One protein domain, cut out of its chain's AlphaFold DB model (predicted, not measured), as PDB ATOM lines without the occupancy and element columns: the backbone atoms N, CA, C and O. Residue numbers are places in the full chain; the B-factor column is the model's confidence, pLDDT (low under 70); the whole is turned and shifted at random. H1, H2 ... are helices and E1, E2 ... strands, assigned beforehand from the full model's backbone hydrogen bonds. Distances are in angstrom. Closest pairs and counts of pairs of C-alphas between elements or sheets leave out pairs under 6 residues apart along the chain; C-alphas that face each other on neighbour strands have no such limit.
ATOM      1  N   LYS A 227     161.076  87.504 117.313       81.94
ATOM      2  CA  LYS A 227     162.222  88.135 117.988       81.94
ATOM      3  C   LYS A 227     161.793  89.286 118.891       81.94
ATOM      4  O   LYS A 227     162.516  89.589 119.832       81.94
ATOM      5  N   TRP A 228     160.630  89.893 118.659       86.19
ATOM      6  CA  TRP A 228     160.087  90.954 119.507       86.19
ATOM      7  C   TRP A 228     159.343  90.430 120.738       86.19
ATOM      8  O   TRP A 228     159.102  91.193 121.663       86.19
ATOM      9  N   VAL A 229     159.038  89.131 120.820       88.56
ATOM     10  CA  VAL A 229     158.399  88.547 122.011       88.56
ATOM     11  C   VAL A 229     159.329  88.666 123.220       88.56
ATOM     12  O   VAL A 229     160.500  88.296 123.150       88.56
ATOM     13  N   GLY A 230     158.812  89.212 124.317       88.38
ATOM     14  CA  GLY A 230     159.563  89.580 125.517       88.38
ATOM     15  C   GLY A 230     160.295  90.921 125.414       88.38
ATOM     16  O   GLY A 230     161.051  91.257 126.318       88.38
ATOM     17  N   SER A 231     160.128  91.676 124.322       91.94
ATOM     18  CA  SER A 231     160.694  93.021 124.183       91.94
ATOM     19  C   SER A 231     159.677  94.101 124.543       91.94
ATOM     20  O   SER A 231     158.500  94.001 124.183       91.94
ATOM     21  N   LEU A 232     160.147  95.164 125.195       94.50
ATOM     22  CA  LEU A 232     159.419  96.420 125.301       94.50
ATOM     23  C   LEU A 232     159.456  97.130 123.946       94.50
ATOM     24  O   LEU A 232     160.528  97.446 123.426       94.50
ATOM     25  N   LEU A 233     158.280  97.368 123.377       94.06
ATOM     26  CA  LEU A 233     158.114  98.002 122.077       94.06
ATOM     27  C   LEU A 233     157.648  99.442 122.238       94.06
ATOM     28  O   LEU A 233     156.673  99.707 122.945       94.06
ATOM     29  N   LEU A 234     158.312 100.346 121.524       93.25
ATOM     30  CA  LEU A 234     157.864 101.710 121.297       93.25
ATOM     31  C   LEU A 234     156.982 101.720 120.046       93.25
ATOM     32  O   LEU A 234     157.404 101.252 118.991       93.25
ATOM     33  N   TYR A 235     155.754 102.221 120.148       92.31
ATOM     34  CA  TYR A 235     154.773 102.145 119.064       92.31
ATOM     35  C   TYR A 235     153.901 103.401 118.968       92.31
ATOM     36  O   TYR A 235     153.754 104.141 119.940       92.31
ATOM     37  N   GLN A 236     153.284 103.618 117.809       89.94
ATOM     38  CA  GLN A 236     152.265 104.645 117.579       89.94
ATOM     39  C   GLN A 236     150.924 103.993 117.238       89.94
ATOM     40  O   GLN A 236     150.859 102.968 116.562       89.94
ATOM     41  N   SER A 237     149.831 104.564 117.747       82.44
ATOM     42  CA  SER A 237     148.476 104.128 117.374       82.44
ATOM     43  C   SER A 237     148.071 104.795 116.055       82.44
ATOM     44  O   SER A 237     148.514 105.907 115.779       82.44
ATOM     45  N   GLU A 238     147.229 104.148 115.246       75.88
ATOM     46  CA  GLU A 238     146.733 104.750 113.997       75.88
ATOM     47  C   GLU A 238     146.100 106.126 114.264       75.88
ATOM     48  O   GLU A 238     145.212 106.259 115.106       75.88
ATOM     49  N   GLY A 239     146.585 107.157 113.566       66.44
ATOM     50  CA  GLY A 239     146.104 108.537 113.702       66.44
ATOM     51  C   GLY A 239     146.652 109.317 114.905       66.44
ATOM     52  O   GLY A 239     146.400 110.517 115.004       66.44
ATOM     53  N   GLU A 240     147.432 108.697 115.795       74.19
ATOM     54  CA  GLU A 240     148.082 109.385 116.913       74.19
ATOM     55  C   GLU A 240     149.560 109.670 116.619       74.19
ATOM     56  O   GLU A 240     150.336 108.766 116.330       74.19
ATOM     57  N   LYS A 241     149.990 110.926 116.796       70.62
ATOM     58  CA  LYS A 241     151.411 111.313 116.681       70.62
ATOM     59  C   LYS A 241     152.259 110.951 117.908       70.62
ATOM     60  O   LYS A 241     153.471 111.137 117.893       70.62
ATOM     61  N   ARG A 242     151.640 110.495 119.002       82.38
ATOM     62  CA  ARG A 242     152.339 110.225 120.267       82.38
ATOM     63  C   ARG A 242     152.772 108.770 120.351       82.38
ATOM     64  O   ARG A 242     151.970 107.863 120.135       82.38
ATOM     65  N   TYR A 243     154.028 108.568 120.734       89.19
ATOM     66  CA  TYR A 243     154.541 107.242 121.041       89.19
ATOM     67  C   TYR A 243     153.965 106.718 122.360       89.19
ATOM     68  O   TYR A 243     153.647 107.476 123.279       89.19
ATOM     69  N   LYS A 244     153.834 105.400 122.439       92.31
ATOM     70  CA  LYS A 244     153.420 104.625 123.609       92.31
ATOM     71  C   LYS A 244     154.356 103.427 123.744       92.31
ATOM     72  O   LYS A 244     155.006 103.039 122.776       92.31
ATOM     73  N   ALA A 245     154.391 102.819 124.926       93.81
ATOM     74  CA  ALA A 245     155.172 101.613 125.171       93.81
ATOM     75  C   ALA A 245     154.278 100.425 125.552       93.81
ATOM     76  O   ALA A 245     153.301 100.573 126.298       93.81
ATOM     77  N   ALA A 246     154.603  99.244 125.028       94.44
ATOM     78  CA  ALA A 246     153.936  97.995 125.376       94.44
ATOM     79  C   ALA A 246     154.900  96.805 125.304       94.44
ATOM     80  O   ALA A 246     155.720  96.711 124.393       94.44
ATOM     81  N   LEU A 247     154.773  95.873 126.244       94.94
ATOM     82  CA  LEU A 247     155.532  94.628 126.264       94.94
ATOM     83  C   LEU A 247     154.911  93.631 125.286       94.94
ATOM     84  O   LEU A 247     153.739  93.286 125.422       94.94
ATOM     85  N   CYS A 248     155.670  93.142 124.310       92.44
ATOM     86  CA  CYS A 248     155.176  92.128 123.384       92.44
ATOM     87  C   CYS A 248     155.178  90.745 124.042       92.44
ATOM     88  O   CYS A 248     156.230  90.208 124.378       92.44
ATOM     89  N   THR A 249     154.009  90.127 124.178       89.31
ATOM     90  CA  THR A 249     153.829  88.817 124.822       89.31
ATOM     91  C   THR A 249     153.663  87.682 123.813       89.31
ATOM     92  O   THR A 249     153.882  86.519 124.149       89.31
ATOM     93  N   GLY A 250     153.327  87.984 122.556       86.56
ATOM     94  CA  GLY A 250     153.182  86.959 121.527       86.56
ATOM     95  C   GLY A 250     152.927  87.508 120.129       86.56
ATOM     96  O   GLY A 250     152.777  88.706 119.928       86.56
ATOM     97  N   VAL A 251     152.842  86.608 119.150       86.00
ATOM     98  CA  VAL A 251     152.511  86.941 117.756       86.00
ATOM     99  C   VAL A 251     151.416  86.006 117.270       86.00
ATOM    100  O   VAL A 251     151.515  84.785 117.426       86.00
ATOM    101  N   HIS A 252     150.369  86.560 116.665       80.62
ATOM    102  CA  HIS A 252     149.297  85.775 116.081       80.62
ATOM    103  C   HIS A 252     149.831  84.966 114.887       80.62
ATOM    104  O   HIS A 252     150.266  85.547 113.893       80.62
ATOM    105  N   PRO A 253     149.687  83.629 114.879       66.19
ATOM    106  CA  PRO A 253     150.361  82.742 113.922       66.19
ATOM    107  C   PRO A 253     149.927  82.877 112.450       66.19
ATOM    108  O   PRO A 253     150.502  82.214 111.595       66.19
ATOM    109  N   LYS A 254     148.915  83.698 112.146       71.38
ATOM    110  CA  LYS A 254     148.304  83.825 110.807       71.38
ATOM    111  C   LYS A 254     148.252  85.275 110.342       71.38
ATOM    112  O   LYS A 254     148.567  85.547 109.195       71.38
ATOM    113  N   THR A 255     147.848  86.184 111.227       79.12
ATOM    114  CA  THR A 255     147.672  87.601 110.894       79.12
ATOM    115  C   THR A 255     148.930  88.438 111.111       79.12
ATOM    116  O   THR A 255     148.894  89.612 110.775       79.12
ATOM    117  N   GLN A 256     150.016  87.873 111.670       78.12
ATOM    118  CA  GLN A 256     151.268  88.596 111.972       78.12
ATOM    119  C   GLN A 256     151.065  89.789 112.933       78.12
ATOM    120  O   GLN A 256     151.894  90.687 113.023       78.12
ATOM    121  N   VAL A 257     149.953  89.786 113.673       87.69
ATOM    122  CA  VAL A 257     149.634  90.793 114.689       87.69
ATOM    123  C   VAL A 257     150.373  90.454 115.974       87.69
ATOM    124  O   VAL A 257     150.287  89.326 116.459       87.69
ATOM    125  N   LEU A 258     151.053  91.432 116.552       89.75
ATOM    126  CA  LEU A 258     151.696  91.327 117.854       89.75
ATOM    127  C   LEU A 258     150.638  91.455 118.949       89.75
ATOM    128  O   LEU A 258     149.823  92.380 118.947       89.75
ATOM    129  N   PHE A 259     150.651  90.520 119.889       90.62
ATOM    130  CA  PHE A 259     149.931  90.641 121.145       90.62
ATOM    131  C   PHE A 259     150.853  91.312 122.148       90.62
ATOM    132  O   PHE A 259     151.920  90.782 122.454       90.62
ATOM    133  N   CYS A 260     150.438  92.468 122.648       92.31
ATOM    134  CA  CYS A 260     151.214  93.251 123.589       92.31
ATOM    135  C   CYS A 260     150.384  93.606 124.822       92.31
ATOM    136  O   CYS A 260     149.158  93.696 124.769       92.31
ATOM    137  N   GLN A 261     151.065  93.866 125.928       91.44
ATOM    138  CA  GLN A 261     150.487  94.425 127.135       91.44
ATOM    139  C   GLN A 261     151.028  95.841 127.324       91.44
ATOM    140  O   GLN A 261     152.230  96.051 127.460       91.44
ATOM    141  N   SER A 262     150.144  96.837 127.288       91.12
ATOM    142  CA  SER A 262     150.508  98.217 127.631       91.12
ATOM    143  C   SER A 262     151.070  98.306 129.052       91.12
ATOM    144  O   SER A 262     150.727  97.492 129.909       91.12
ATOM    145  N   VAL A 263     151.830  99.365 129.338       87.12
ATOM    146  CA  VAL A 263     152.299  99.681 130.702       87.12
ATOM    147  C   VAL A 263     151.181  99.807 131.745       87.12
ATOM    148  O   VAL A 263     151.425  99.627 132.925       87.12
ATOM    149  N   LYS A 264     149.931 100.048 131.329       83.25
ATOM    150  CA  LYS A 264     148.757 100.062 132.228       83.25
ATOM    151  C   LYS A 264     148.060  98.699 132.341       83.25
ATOM    152  O   LYS A 264     146.888  98.638 132.705       83.25
ATOM    153  N   GLY A 265     148.707  97.619 131.906       79.75
ATOM    154  CA  GLY A 265     148.184  96.254 131.970       79.75
ATOM    155  C   GLY A 265     147.123  95.897 130.920       79.75
ATOM    156  O   GLY A 265     146.726  94.736 130.841       79.75
ATOM    157  N   LYS A 266     146.664  96.843 130.085       86.62
ATOM    158  CA  LYS A 266     145.679  96.572 129.019       86.62
ATOM    159  C   LYS A 266     146.305  95.809 127.855       86.62
ATOM    160  O   LYS A 266     147.402  96.157 127.418       86.62
ATOM    161  N   ASN A 267     145.557  94.860 127.299       88.50
ATOM    162  CA  ASN A 267     145.936  94.145 126.084       88.50
ATOM    163  C   ASN A 267     145.813  95.057 124.859       88.50
ATOM    164  O   ASN A 267     144.771  95.676 124.638       88.50
ATOM    165  N   VAL A 268     146.865  95.106 124.049       91.19
ATOM    166  CA  VAL A 268     146.960  95.884 122.814       91.19
ATOM    167  C   VAL A 268     147.385  94.949 121.687       91.19
ATOM    168  O   VAL A 268     148.226  94.072 121.872       91.19
ATOM    169  N   LYS A 269     146.779  95.113 120.514       92.12
ATOM    170  CA  LYS A 269     147.160  94.393 119.299       92.12
ATOM    171  C   LYS A 269     147.889  95.365 118.384       92.12
ATOM    172  O   LYS A 269     147.309  96.399 118.068       92.12
ATOM    173  N   LEU A 270     149.115  95.040 117.986       90.44
ATOM    174  CA  LEU A 270     149.948  95.913 117.159       90.44
ATOM    175  C   LEU A 270     150.302  95.250 115.830       90.44
ATOM    176  O   LEU A 270     150.630  94.067 115.775       90.44
ATOM    177  N   GLN A 271     150.246  96.024 114.756       89.50
ATOM    178  CA  GLN A 271     150.790  95.658 113.451       89.50
ATOM    179  C   GLN A 271     152.274  96.035 113.375       89.50
ATOM    180  O   GLN A 271     152.715  96.947 114.073       89.50
ATOM    181  N   LYS A 272     153.048  95.391 112.488       86.25
ATOM    182  CA  LYS A 272     154.489  95.681 112.325       86.25
ATOM    183  C   LYS A 272     154.767  97.174 112.094       86.25
ATOM    184  O   LYS A 272     155.628  97.725 112.758       86.25
ATOM    185  N   HIS A 273     153.998  97.825 111.220       85.81
ATOM    186  CA  HIS A 273     154.175  99.243 110.874       85.81
ATOM    187  C   HIS A 273     153.833 100.216 112.016       85.81
ATOM    188  O   HIS A 273     154.155 101.393 111.931       85.81
ATOM    189  N   GLN A 274     153.146  99.751 113.068       89.06
ATOM    190  CA  GLN A 274     152.849 100.567 114.248       89.06
ATOM    191  C   GLN A 274     154.017 100.581 115.234       89.06
ATOM    192  O   GLN A 274     154.080 101.460 116.089       89.06
ATOM    193  N   VAL A 275     154.917  99.599 115.148       89.75
ATOM    194  CA  VAL A 275     156.087  99.493 116.019       89.75
ATOM    195  C   VAL A 275     157.201 100.343 115.434       89.75
ATOM    196  O   VAL A 275     157.661 100.095 114.325       89.75
ATOM    197  N   ALA A 276     157.632 101.333 116.205       88.69
ATOM    198  CA  ALA A 276     158.745 102.191 115.847       88.69
ATOM    199  C   ALA A 276     160.074 101.501 116.161       88.69
ATOM    200  O   ALA A 276     160.927 101.392 115.287       88.69
ATOM    201  N   GLU A 277     160.232 101.004 117.393       90.06
ATOM    202  CA  GLU A 277     161.478 100.392 117.865       90.06
ATOM    203  C   GLU A 277     161.237  99.313 118.923       90.06
ATOM    204  O   GLU A 277     160.284  99.376 119.706       90.06
ATOM    205  N   ALA A 278     162.155  98.349 118.995       91.25
ATOM    206  CA  ALA A 278     162.280  97.442 120.130       91.25
ATOM    207  C   ALA A 278     163.364  97.978 121.077       91.25
ATOM    208  O   ALA A 278     164.538  97.993 120.729       91.25
ATOM    209  N   VAL A 279     162.969  98.426 122.271       91.75
ATOM    210  CA  VAL A 279     163.859  99.151 123.197       91.75
ATOM    211  C   VAL A 279     164.824  98.198 123.903       91.75
ATOM    212  O   VAL A 279     166.030  98.423 123.934       91.75
ATOM    213  N   MET A 280     164.294  97.124 124.487       91.81
ATOM    214  CA  MET A 280     165.079  96.053 125.107       91.81
ATOM    215  C   MET A 280     164.200  94.850 125.444       91.81
ATOM    216  O   MET A 280     162.970  94.934 125.403       91.81
ATOM    217  N   LYS A 281     164.831  93.733 125.818       91.44
ATOM    218  CA  LYS A 281     164.150  92.625 126.495       91.44
ATOM    219  C   LYS A 281     163.792  93.019 127.920       91.44
ATOM    220  O   LYS A 281     164.601  93.637 128.600       91.44
ATOM    221  N   TRP A 282     162.600  92.628 128.356       90.50
ATOM    222  CA  TRP A 282     162.135  92.856 129.715       90.50
ATOM    223  C   TRP A 282     161.701  91.541 130.354       90.50
ATOM    224  O   TRP A 282     160.850  90.826 129.822       90.50
ATOM    225  N   ASN A 283     162.313  91.226 131.488       85.44
ATOM    226  CA  ASN A 283     162.055  90.039 132.303       85.44
ATOM    227  C   ASN A 283     161.689  90.385 133.760       85.44
ATOM    228  O   ASN A 283     161.469  89.467 134.546       85.44
ATOM    229  N   GLY A 284     161.627  91.674 134.112       84.31
ATOM    230  CA  GLY A 284     161.250  92.148 135.442       84.31
ATOM    231  C   GLY A 284     159.731  92.269 135.654       84.31
ATOM    232  O   GLY A 284     158.939  92.008 134.739       84.31
ATOM    233  N   PRO A 285     159.297  92.693 136.853       87.56
ATOM    234  CA  PRO A 285     157.900  92.993 137.157       87.56
ATOM    235  C   PRO A 285     157.302  94.054 136.221       87.56
ATOM    236  O   PRO A 285     157.985  94.963 135.751       87.56
ATOM    237  N   MET A 286     155.995  93.960 135.965       85.75
ATOM    238  CA  MET A 286     155.284  94.944 135.137       85.75
ATOM    239  C   MET A 286     155.192  96.322 135.804       85.75
ATOM    240  O   MET A 286     155.198  97.324 135.095       85.75
ATOM    241  N   ASP A 287     155.115  96.370 137.136       86.50
ATOM    242  CA  ASP A 287     154.971  97.623 137.888       86.50
ATOM    243  C   ASP A 287     156.245  98.473 137.813       86.50
ATOM    244  O   ASP A 287     156.166  99.660 137.507       86.50
ATOM    245  N   GLU A 288     157.416  97.846 137.965       89.44
ATOM    246  CA  GLU A 288     158.727  98.494 137.804       89.44
ATOM    247  C   GLU A 288     158.888  99.060 136.387       89.44
ATOM    248  O   GLU A 288     159.195 100.236 136.201       89.44
ATOM    249  N   MET A 289     158.561  98.263 135.363       91.69
ATOM    250  CA  MET A 289     158.569  98.734 133.976       91.69
ATOM    251  C   MET A 289     157.636  99.932 133.772       91.69
ATOM    252  O   MET A 289     157.970 100.872 133.051       91.69
ATOM    253  N   ALA A 290     156.434  99.885 134.352       90.38
ATOM    254  CA  ALA A 290     155.441 100.939 134.205       90.38
ATOM    255  C   ALA A 290     155.884 102.245 134.877       90.38
ATOM    256  O   ALA A 290     155.640 103.315 134.315       90.38
ATOM    257  N   GLU A 291     156.549 102.158 136.030       90.81
ATOM    258  CA  GLU A 291     157.151 103.290 136.732       90.81
ATOM    259  C   GLU A 291     158.270 103.922 135.899       90.81
ATOM    260  O   GLU A 291     158.188 105.107 135.566       90.81
ATOM    261  N   GLU A 292     159.245 103.129 135.445       92.56
ATOM    262  CA  GLU A 292     160.368 103.642 134.656       92.56
ATOM    263  C   GLU A 292     159.924 104.266 133.330       92.56
ATOM    264  O   GLU A 292     160.363 105.356 132.957       92.56
ATOM    265  N   VAL A 293     159.015 103.598 132.614       92.12
ATOM    266  CA  VAL A 293     158.421 104.148 131.393       92.12
ATOM    267  C   VAL A 293     157.661 105.435 131.721       92.12
ATOM    268  O   VAL A 293     157.779 106.423 130.995       92.12
ATOM    269  N   GLY A 294     156.884 105.448 132.805       89.19
ATOM    270  CA  GLY A 294     156.123 106.613 133.249       89.19
ATOM    271  C   GLY A 294     157.008 107.832 133.504       89.19
ATOM    272  O   GLY A 294     156.673 108.927 133.043       89.19
ATOM    273  N   GLU A 295     158.149 107.644 134.164       88.19
ATOM    274  CA  GLU A 295     159.139 108.697 134.395       88.19
ATOM    275  C   GLU A 295     159.698 109.255 133.084       88.19
ATOM    276  O   GLU A 295     159.658 110.466 132.870       88.19
ATOM    277  N   VAL A 296     160.141 108.392 132.163       89.88
ATOM    278  CA  VAL A 296     160.737 108.820 130.884       89.88
ATOM    279  C   VAL A 296     159.731 109.562 130.005       89.88
ATOM    280  O   VAL A 296     160.059 110.584 129.404       89.88
ATOM    281  N   PHE A 297     158.488 109.082 129.922       88.38
ATOM    282  CA  PHE A 297     157.440 109.769 129.159       88.38
ATOM    283  C   PHE A 297     156.988 111.080 129.818       88.38
ATOM    284  O   PHE A 297     156.435 111.940 129.130       88.38
ATOM    285  N   SER A 298     157.208 111.238 131.127       84.69
ATOM    286  CA  SER A 298     156.877 112.461 131.864       84.69
ATOM    287  C   SER A 298     157.983 113.512 131.779       84.69
ATOM    288  O   SER A 298     157.677 114.680 131.534       84.69
ATOM    289  N   PHE A 299     159.242 113.119 132.006       87.56
ATOM    290  CA  PHE A 299     160.406 113.997 131.917       87.56
ATOM    291  C   PHE A 299     161.730 113.227 131.718       87.56
ATOM    292  O   PHE A 299     162.310 112.721 132.674       87.56
ATOM    293  N   ASN A 300     162.255 113.183 130.490       88.19
ATOM    294  CA  ASN A 300     163.487 112.460 130.137       88.19
ATOM    295  C   ASN A 300     164.716 113.339 129.881       88.19
ATOM    296  O   ASN A 300     165.817 112.822 129.688       88.19
ATOM    297  N   ARG A 301     164.571 114.664 129.916       85.88
ATOM    298  CA  ARG A 301     165.676 115.596 129.666       85.88
ATOM    299  C   ARG A 301     166.917 115.368 130.550       85.88
ATOM    300  O   ARG A 301     168.011 115.368 129.993       85.88
ATOM    301  N   PRO A 302     166.808 115.116 131.871       86.25
ATOM    302  CA  PRO A 302     167.980 114.865 132.713       86.25
ATOM    303  C   PRO A 302     168.767 113.620 132.296       86.25
ATOM    304  O   PRO A 302     169.977 113.576 132.488       86.25
ATOM    305  N   ILE A 303     168.082 112.630 131.717       88.12
ATOM    306  CA  ILE A 303     168.691 111.407 131.190       88.12
ATOM    307  C   ILE A 303     169.447 111.747 129.902       88.12
ATOM    308  O   ILE A 303     170.624 111.432 129.775       88.12
ATOM    309  N   LEU A 304     168.801 112.462 128.972       88.50
ATOM    310  CA  LEU A 304     169.399 112.852 127.688       88.50
ATOM    311  C   LEU A 304     170.622 113.772 127.840       88.50
ATOM    312  O   LEU A 304     171.542 113.681 127.031       88.50
ATOM    313  N   GLU A 305     170.658 114.621 128.875       88.06
ATOM    314  CA  GLU A 305     171.809 115.489 129.188       88.06
ATOM    315  C   GLU A 305     173.056 114.701 129.633       88.06
ATOM    316  O   GLU A 305     174.171 115.206 129.510       88.06
ATOM    317  N   GLN A 306     172.894 113.469 130.127       88.81
ATOM    318  CA  GLN A 306     174.008 112.597 130.525       88.81
ATOM    319  C   GLN A 306     174.554 111.765 129.354       88.81
ATOM    320  O   GLN A 306     175.661 111.227 129.436       88.81
ATOM    321  N   VAL A 307     173.807 111.675 128.248       90.38
ATOM    322  CA  VAL A 307     174.186 110.874 127.080       90.38
ATOM    323  C   VAL A 307     175.342 111.533 126.325       90.38
ATOM    324  O   VAL A 307     175.268 112.680 125.880       90.38
ATOM    325  N   GLN A 308     176.417 110.774 126.106       90.56
ATOM    326  CA  GLN A 308     177.600 111.237 125.377       90.56
ATOM    327  C   GLN A 308     177.423 111.102 123.857       90.56
ATOM    328  O   GLN A 308     178.098 110.306 123.205       90.56
ATOM    329  N   TRP A 309     176.533 111.913 123.276       89.81
ATOM    330  CA  TRP A 309     176.217 111.900 121.838       89.81
ATOM    331  C   TRP A 309     177.451 112.029 120.925       89.81
ATOM    332  O   TRP A 309     177.457 111.498 119.817       89.81
ATOM    333  N   SER A 310     178.520 112.680 121.394       87.81
ATOM    334  CA  SER A 310     179.790 112.842 120.669       87.81
ATOM    335  C   SER A 310     180.546 111.534 120.399       87.81
ATOM    336  O   SER A 310     181.405 111.518 119.522       87.81
ATOM    337  N   ARG A 311     180.235 110.437 121.107       90.88
ATOM    338  CA  ARG A 311     180.815 109.109 120.836       90.88
ATOM    339  C   ARG A 311     180.302 108.485 119.540       90.88
ATOM    340  O   ARG A 311     180.908 107.545 119.027       90.88
ATOM    341  N   LEU A 312     179.174 108.969 119.021       90.38
ATOM    342  CA  LEU A 312     178.538 108.383 117.853       90.38
ATOM    343  C   LEU A 312     179.333 108.680 116.570       90.38
ATOM    344  O   LEU A 312     179.598 109.844 116.263       90.38
ATOM    345  N   PRO A 313     179.689 107.651 115.779       89.38
ATOM    346  CA  PRO A 313     180.411 107.835 114.528       89.38
ATOM    347  C   PRO A 313     179.505 108.425 113.444       89.38
ATOM    348  O   PRO A 313     178.305 108.155 113.401       89.38
ATOM    349  N   TYR A 314     180.103 109.167 112.509       91.94
ATOM    350  CA  TYR A 314     179.366 109.806 111.419       91.94
ATOM    351  C   TYR A 314     178.980 108.823 110.307       91.94
ATOM    352  O   TYR A 314     179.654 108.722 109.280       91.94
ATOM    353  N   LYS A 315     177.920 108.048 110.535       92.62
ATOM    354  CA  LYS A 315     177.376 107.056 109.599       92.62
ATOM    355  C   LYS A 315     175.933 106.691 109.957       92.62
ATOM    356  O   LYS A 315     175.390 107.136 110.964       92.62
ATOM    357  N   TRP A 316     175.331 105.840 109.131       92.00
ATOM    358  CA  TRP A 316     174.074 105.171 109.459       92.00
ATOM    359  C   TRP A 316     174.299 104.115 110.543       92.00
ATOM    360  O   TRP A 316     175.172 103.258 110.390       92.00
ATOM    361  N   LEU A 317     173.506 104.170 111.611       92.06
ATOM    362  CA  LEU A 317     173.496 103.177 112.685       92.06
ATOM    363  C   LEU A 317     172.066 102.779 113.042       92.06
ATOM    364  O   LEU A 317     171.182 103.632 113.051       92.06
ATOM    365  N   ASP A 318     171.846 101.500 113.339       91.75
ATOM    366  CA  ASP A 318     170.601 101.037 113.955       91.75
ATOM    367  C   ASP A 318     170.591 101.313 115.466       91.75
ATOM    368  O   ASP A 318     171.602 101.701 116.062       91.75
ATOM    369  N   ILE A 319     169.423 101.145 116.086       91.00
ATOM    370  CA  ILE A 319     169.230 101.485 117.494       91.00
ATOM    371  C   ILE A 319     170.092 100.641 118.448       91.00
ATOM    372  O   ILE A 319     170.610 101.166 119.431       91.00
ATOM    373  N   GLU A 320     170.317  99.361 118.141       90.25
ATOM    374  CA  GLU A 320     171.136  98.470 118.973       90.25
ATOM    375  C   GLU A 320     172.615  98.868 118.928       90.25
ATOM    376  O   GLU A 320     173.269  98.941 119.968       90.25
ATOM    377  N   ALA A 321     173.146  99.210 117.749       91.12
ATOM    378  CA  ALA A 321     174.504  99.729 117.626       91.12
ATOM    379  C   ALA A 321     174.669 101.064 118.367       91.12
ATOM    380  O   ALA A 321     175.708 101.304 118.982       91.12
ATOM    381  N   ILE A 322     173.642 101.923 118.347       92.38
ATOM    382  CA  ILE A 322     173.637 103.174 119.113       92.38
ATOM    383  C   ILE A 322     173.670 102.887 120.619       92.38
ATOM    384  O   ILE A 322     174.512 103.455 121.314       92.38
ATOM    385  N   PHE A 323     172.824 101.982 121.123       94.19
ATOM    386  CA  PHE A 323     172.835 101.595 122.537       94.19
ATOM    387  C   PHE A 323     174.182 101.022 122.976       94.19
ATOM    388  O   PHE A 323     174.647 101.346 124.065       94.19
ATOM    389  N   GLN A 324     174.833 100.223 122.129       93.19
ATOM    390  CA  GLN A 324     176.158  99.675 122.422       93.19
ATOM    391  C   GLN A 324     177.239 100.758 122.498       93.19
ATOM    392  O   GLN A 324     178.028 100.761 123.435       93.19
ATOM    393  N   ILE A 325     177.274 101.695 121.542       92.88
ATOM    394  CA  ILE A 325     178.292 102.761 121.503       92.88
ATOM    395  C   ILE A 325     178.112 103.760 122.653       92.88
ATOM    396  O   ILE A 325     179.092 104.275 123.193       92.88
ATOM    397  N   LEU A 326     176.862 104.044 123.020       92.69
ATOM    398  CA  LEU A 326     176.522 104.930 124.133       92.69
ATOM    399  C   LEU A 326     176.555 104.224 125.495       92.69
ATOM    400  O   LEU A 326     176.321 104.889 126.498       92.69
ATOM    401  N   GLU A 327     176.842 102.918 125.528       92.44
ATOM    402  CA  GLU A 327     176.851 102.089 126.743       92.44
ATOM    403  C   GLU A 327     175.524 102.146 127.531       92.44
ATOM    404  O   GLU A 327     175.497 101.985 128.747       92.44
ATOM    405  N   ALA A 328     174.397 102.340 126.832       90.69
ATOM    406  CA  ALA A 328     173.077 102.438 127.448       90.69
ATOM    407  C   ALA A 328     172.595 101.049 127.901       90.69
ATOM    408  O   ALA A 328     172.176 100.212 127.088       90.69
ATOM    409  N   ALA A 329     172.653 100.784 129.204       86.12
ATOM    410  CA  ALA A 329     172.271  99.494 129.783       86.12
ATOM    411  C   ALA A 329     170.851  99.512 130.368       86.12
ATOM    412  O   ALA A 329     170.133  98.517 130.253       86.12
ATOM    413  N   GLY A 330     170.441 100.638 130.959       91.38
ATOM    414  CA  GLY A 330     169.162 100.767 131.654       91.38
ATOM    415  C   GLY A 330     167.973 101.006 130.722       91.38
ATOM    416  O   GLY A 330     168.108 101.582 129.638       91.38
ATOM    417  N   LEU A 331     166.776 100.617 131.172       92.88
ATOM    418  CA  LEU A 331     165.532 100.862 130.441       92.88
ATOM    419  C   LEU A 331     165.274 102.368 130.270       92.88
ATOM    420  O   LEU A 331     164.994 102.804 129.150       92.88
ATOM    421  N   LYS A 332     165.434 103.171 131.332       93.44
ATOM    422  CA  LYS A 332     165.234 104.632 131.268       93.44
ATOM    423  C   LYS A 332     166.084 105.303 130.183       93.44
ATOM    424  O   LYS A 332     165.568 106.076 129.374       93.44
ATOM    425  N   GLU A 333     167.372 104.964 130.131       93.25
ATOM    426  CA  GLU A 333     168.336 105.489 129.155       93.25
ATOM    427  C   GLU A 333     167.985 105.074 127.728       93.25
ATOM    428  O   GLU A 333     167.847 105.925 126.846       93.25
ATOM    429  N   ARG A 334     167.787 103.769 127.504       94.94
ATOM    430  CA  ARG A 334     167.455 103.226 126.182       94.94
ATOM    431  C   ARG A 334     166.163 103.816 125.639       94.94
ATOM    432  O   ARG A 334     166.097 104.188 124.469       94.94
ATOM    433  N   LEU A 335     165.144 103.944 126.485       94.38
ATOM    434  CA  LEU A 335     163.857 104.508 126.098       94.38
ATOM    435  C   LEU A 335     163.964 106.004 125.771       94.38
ATOM    436  O   LEU A 335     163.405 106.440 124.764       94.38
ATOM    437  N   ALA A 336     164.699 106.781 126.572       92.50
ATOM    438  CA  ALA A 336     164.928 108.200 126.305       92.50
ATOM    439  C   ALA A 336     165.668 108.407 124.972       92.50
ATOM    440  O   ALA A 336     165.232 109.203 124.138       92.50
ATOM    441  N   ILE A 337     166.742 107.645 124.732       93.25
ATOM    442  CA  ILE A 337     167.506 107.684 123.477       93.25
ATOM    443  C   ILE A 337     166.615 107.296 122.288       93.25
ATOM    444  O   ILE A 337     166.623 107.992 121.273       93.25
ATOM    445  N   ALA A 338     165.803 106.239 122.415       92.94
ATOM    446  CA  ALA A 338     164.871 105.816 121.370       92.94
ATOM    447  C   ALA A 338     163.877 106.929 120.999       92.94
ATOM    448  O   ALA A 338     163.673 107.205 119.818       92.94
ATOM    449  N   LEU A 339     163.295 107.609 121.994       91.75
ATOM    450  CA  LEU A 339     162.385 108.739 121.781       91.75
ATOM    451  C   LEU A 339     163.083 109.924 121.094       91.75
ATOM    452  O   LEU A 339     162.511 110.525 120.181       91.75
ATOM    453  N   ALA A 340     164.317 110.242 121.497       90.62
ATOM    454  CA  ALA A 340     165.103 111.314 120.888       90.62
ATOM    455  C   ALA A 340     165.401 111.030 119.406       90.62
ATOM    456  O   ALA A 340     165.178 111.886 118.550       90.62
ATOM    457  N   LEU A 341     165.826 109.806 119.088       90.62
ATOM    458  CA  LEU A 341     166.111 109.374 117.718       90.62
ATOM    459  C   LEU A 341     164.851 109.333 116.844       90.62
ATOM    460  O   LEU A 341     164.871 109.777 115.698       90.62
ATOM    461  N   GLN A 342     163.727 108.871 117.392       89.94
ATOM    462  CA  GLN A 342     162.443 108.835 116.685       89.94
ATOM    463  C   GLN A 342     161.865 110.225 116.374       89.94
ATOM    464  O   GLN A 342     161.005 110.354 115.498       89.94
ATOM    465  N   SER A 343     162.365 111.262 117.052       87.56
ATOM    466  CA  SER A 343     162.003 112.667 116.821       87.56
ATOM    467  C   SER A 343     162.803 113.318 115.684       87.56
ATOM    468  O   SER A 343     162.519 114.455 115.307       87.56
ATOM    469  N   LEU A 344     163.786 112.609 115.115       86.69
ATOM    470  CA  LEU A 344     164.515 113.058 113.931       86.69
ATOM    471  C   LEU A 344     163.608 113.083 112.692       86.69
ATOM    472  O   LEU A 344     162.621 112.347 112.590       86.69
ATOM    473  N   SER A 345     163.973 113.926 111.723       83.50
ATOM    474  CA  SER A 345     163.239 114.040 110.461       83.50
ATOM    475  C   SER A 345     163.311 112.748 109.638       83.50
ATOM    476  O   SER A 345     164.264 111.979 109.750       83.50
ATOM    477  N   GLU A 346     162.341 112.533 108.747       81.75
ATOM    478  CA  GLU A 346     162.324 111.362 107.852       81.75
ATOM    479  C   GLU A 346     163.567 111.272 106.949       81.75
ATOM    480  O   GLU A 346     163.964 110.185 106.553       81.75
ATOM    481  N   ILE A 347     164.250 112.389 106.671       83.12
ATOM    482  CA  ILE A 347     165.497 112.407 105.882       83.12
ATOM    483  C   ILE A 347     166.650 111.733 106.646       83.12
ATOM    484  O   ILE A 347     167.564 111.169 106.046       83.12
ATOM    485  N   GLN A 348     166.610 111.789 107.978       86.25
ATOM    486  CA  GLN A 348     167.626 111.223 108.865       86.25
ATOM    487  C   GLN A 348     167.281 109.801 109.318       86.25
ATOM    488  O   GLN A 348     168.063 109.211 110.061       86.25
ATOM    489  N   LYS A 349     166.142 109.248 108.882       89.50
ATOM    490  CA  LYS A 349     165.669 107.911 109.240       89.50
ATOM    491  C   LYS A 349     165.552 107.044 107.995       89.50
ATOM    492  O   LYS A 349     165.115 107.482 106.937       89.50
ATOM    493  N   LYS A 350     165.938 105.782 108.120       88.25
ATOM    494  CA  LYS A 350     165.779 104.782 107.068       88.25
ATOM    495  C   LYS A 350     165.228 103.511 107.680       88.25
ATOM    496  O   LYS A 350     165.844 102.963 108.586       88.25
ATOM    497  N   GLU A 351     164.098 103.032 107.175       82.88
ATOM    498  CA  GLU A 351     163.527 101.769 107.637       82.88
ATOM    499  C   GLU A 351     164.488 100.610 107.320       82.88
ATOM    500  O   GLU A 351     165.012 100.476 106.207       82.88
ATOM    501  N   VAL A 352     164.754  99.786 108.329       81.31
ATOM    502  CA  VAL A 352     165.563  98.567 108.247       81.31
ATOM    503  C   VAL A 352     164.757  97.394 108.799       81.31
ATOM    504  O   VAL A 352     163.655  97.557 109.313       81.31
ATOM    505  N   GLN A 353     165.282  96.171 108.691       65.75
ATOM    506  CA  GLN A 353     164.513  94.955 108.998       65.75
ATOM    507  C   GLN A 353     163.860  94.941 110.399       65.75
ATOM    508  O   GLN A 353     162.777  94.367 110.535       65.75
ATOM    509  N   ASN A 354     164.473  95.593 111.401       67.62
ATOM    510  CA  ASN A 354     164.057  95.571 112.811       67.62
ATOM    511  C   ASN A 354     163.789  96.964 113.424       67.62
ATOM    512  O   ASN A 354     163.962  97.110 114.630       67.62
ATOM    513  N   GLY A 355     163.394  97.965 112.632       79.56
ATOM    514  CA  GLY A 355     163.164  99.334 113.119       79.56
ATOM    515  C   GLY A 355     163.750 100.357 112.155       79.56
ATOM    516  O   GLY A 355     163.626 100.197 110.938       79.56
ATOM    517  N   PHE A 356     164.440 101.369 112.675       86.38
ATOM    518  CA  PHE A 356     165.078 102.398 111.858       86.38
ATOM    519  C   PHE A 356     166.598 102.427 112.037       86.38
ATOM    520  O   PHE A 356     167.151 102.130 113.095       86.38
ATOM    521  N   ALA A 357     167.286 102.803 110.963       89.19
ATOM    522  CA  ALA A 357     168.650 103.292 111.007       89.19
ATOM    523  C   ALA A 357     168.640 104.821 110.943       89.19
ATOM    524  O   ALA A 357     167.839 105.415 110.218       89.19
ATOM    525  N   TYR A 358     169.565 105.444 111.665       91.81
ATOM    526  CA  TYR A 358     169.645 106.887 111.841       91.81
ATOM    527  C   TYR A 358     170.932 107.436 111.237       91.81
ATOM    528  O   TYR A 358     172.012 106.883 111.458       91.81
ATOM    529  N   LEU A 359     170.823 108.531 110.484       91.25
ATOM    530  CA  LEU A 359     171.969 109.244 109.931       91.25
ATOM    531  C   LEU A 359     172.583 110.155 110.994       91.25
ATOM    532  O   LEU A 359     172.091 111.255 111.265       91.25
ATOM    533  N   LEU A 360     173.702 109.710 111.553       90.25
ATOM    534  CA  LEU A 360     174.455 110.461 112.543       90.25
ATOM    535  C   LEU A 360     175.561 111.228 111.821       90.25
ATOM    536  O   LEU A 360     176.377 110.653 111.109       90.25
ATOM    537  N   ASN A 361     175.540 112.547 111.946       87.75
ATOM    538  CA  ASN A 361     176.549 113.462 111.426       87.75
ATOM    539  C   ASN A 361     176.709 114.616 112.426       87.75
ATOM    540  O   ASN A 361     175.970 114.694 113.407       87.75
ATOM    541  N   GLU A 362     177.648 115.525 112.178       86.62
ATOM    542  CA  GLU A 362     177.914 116.652 113.081       86.62
ATOM    543  C   GLU A 362     176.653 117.475 113.402       86.62
ATOM    544  O   GLU A 362     176.446 117.871 114.549       86.62
ATOM    545  N   GLN A 363     175.776 117.684 112.416       86.12
ATOM    546  CA  GLN A 363     174.519 118.403 112.604       86.12
ATOM    547  C   GLN A 363     173.538 117.601 113.471       86.12
ATOM    548  O   GLN A 363     173.091 118.111 114.493       86.12
ATOM    549  N   THR A 364     173.236 116.344 113.125       85.62
ATOM    550  CA  THR A 364     172.312 115.485 113.885       85.62
ATOM    551  C   THR A 364     172.772 115.327 115.335       85.62
ATOM    552  O   THR A 364     171.970 115.462 116.255       85.62
ATOM    553  N   THR A 365     174.068 115.098 115.557       85.44
ATOM    554  CA  THR A 365     174.641 114.933 116.899       85.44
ATOM    555  C   THR A 365     174.534 116.216 117.722       85.44
ATOM    556  O   THR A 365     174.179 116.149 118.898       85.44
ATOM    557  N   ARG A 366     174.769 117.393 117.118       85.69
ATOM    558  CA  ARG A 366     174.542 118.687 117.787       85.69
ATOM    559  C   ARG A 366     173.080 118.884 118.162       85.69
ATOM    560  O   ARG A 366     172.795 119.276 119.288       85.69
ATOM    561  N   MET A 367     172.163 118.575 117.250       84.69
ATOM    562  CA  MET A 367     170.733 118.747 117.502       84.69
ATOM    563  C   MET A 367     170.218 117.794 118.595       84.69
ATOM    564  O   MET A 367     169.394 118.204 119.410       84.69
ATOM    565  N   LEU A 368     170.729 116.555 118.659       85.62
ATOM    566  CA  LEU A 368     170.440 115.604 119.743       85.62
ATOM    567  C   LEU A 368     170.998 116.093 121.087       85.62
ATOM    568  O   LEU A 368     170.270 116.109 122.076       85.62
ATOM    569  N   ALA A 369     172.250 116.562 121.112       84.75
ATOM    570  CA  ALA A 369     172.886 117.085 122.322       84.75
ATOM    571  C   ALA A 369     172.182 118.341 122.871       84.75
ATOM    572  O   ALA A 369     172.043 118.500 124.082       84.75
ATOM    573  N   ASN A 370     171.703 119.212 121.982       81.94
ATOM    574  CA  ASN A 370     170.989 120.434 122.353       81.94
ATOM    575  C   ASN A 370     169.473 120.230 122.535       81.94
ATOM    576  O   ASN A 370     168.793 121.161 122.973       81.94
ATOM    577  N   MET A 371     168.947 119.041 122.208       82.00
ATOM    578  CA  MET A 371     167.514 118.715 122.205       82.00
ATOM    579  C   MET A 371     166.688 119.747 121.415       82.00
ATOM    580  O   MET A 371     165.698 120.289 121.902       82.00
TER     581      MET A 371
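This is residues 227 to 371 of the 662 residues of the protein "Polyadenylation specificity factor" of Bacillus boroniphilus JCM 21738 (UniProt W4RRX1). A strongly twisted five-strand sheet, E1 to E5, makes one end of the domain; H4, in the middle, packs on its strands E1 and E5, and H1 covers E2. A small three-strand sheet, E6 to E8, packs on E5 through E8, and H5 lies at the far end of the longest axis. The printed part has 145 residues, with eight named strands and five named helices in the order E1 E2 E3 E4 E5 H1 H2 E6 H3 H4 E7 E8 H5. The sheets, E4 E3 E2 E1 E5 and E6 E8 E7, are antiparallel, and the class is mixed. The whole is compact, with a radius of gyration of the C-alphas of 14.9 A and spans of 43 by 30 by 27 A.

E1 (residues 231 to 236), E2 (243 to 251), E3 (258 to 262) and E4 (267 to 270) form a meander, each strand the antiparallel neighbour of the one before. Within hydrogen-bond range are N 233 and O 246 across E1 and E2, 2.8 A apart, N 261 and O 247 across E2 and E3, 2.8 A apart, and N 260 and O 268 across E3 and E4, 2.8 A apart. E2 bends by 68 degrees at residue 248. E5 (275 to 281) is an edge strand beside E1, with N 232 and O 280 2.8 A apart. H1 (286 to 298) is over E2 at a height over the sheet of 10.3 A. H2 (301 to 304) is not on the sheet. E6 (316 to 318), H3 (319 to 325), H4 (331 to 342) and E7 (349 to 352) make a split strand-helix-strand unit with a right-handed crossover, two strands that run the same way in one sheet with helices between them along the chain, and E8 (355 to 359) is between E6 and E7 in the sheet. N 358 and O 317 are 2.8 A apart, as are N 357 and O 350. H4 is over E1 and E5 at a height of 9.0 A; its residues 331 to 336 touch H1 at a steep tilt of 43 degrees, the same way, closest at C-alphas 332 and 292, 6.0 A. H4 and H5 (362 to 370) are close but not clearly touching, 6.9 A between C-alphas 340 and 368. Every O i to N i+4 pair is within hydrogen-bond range in H1, H3, H4 and H5; H2 is too short for such a pair.

E1 begins at C-alpha 231, (160.694, 93.021, 124.183). E2 is 20.7 A long, H1 17.9 A and H4 16.2 A. H5 ends at C-alpha 370, (170.989, 120.434, 122.353).

The C-alphas farthest apart, of Lys 254 and Asn 370, are 44.6 A apart. The printed part has no cut; the link from H2 to E6 is long, 11 residues. Mean pLDDT of the printed part is 87.8; residues 239, 253, 353 and 354 are under 70.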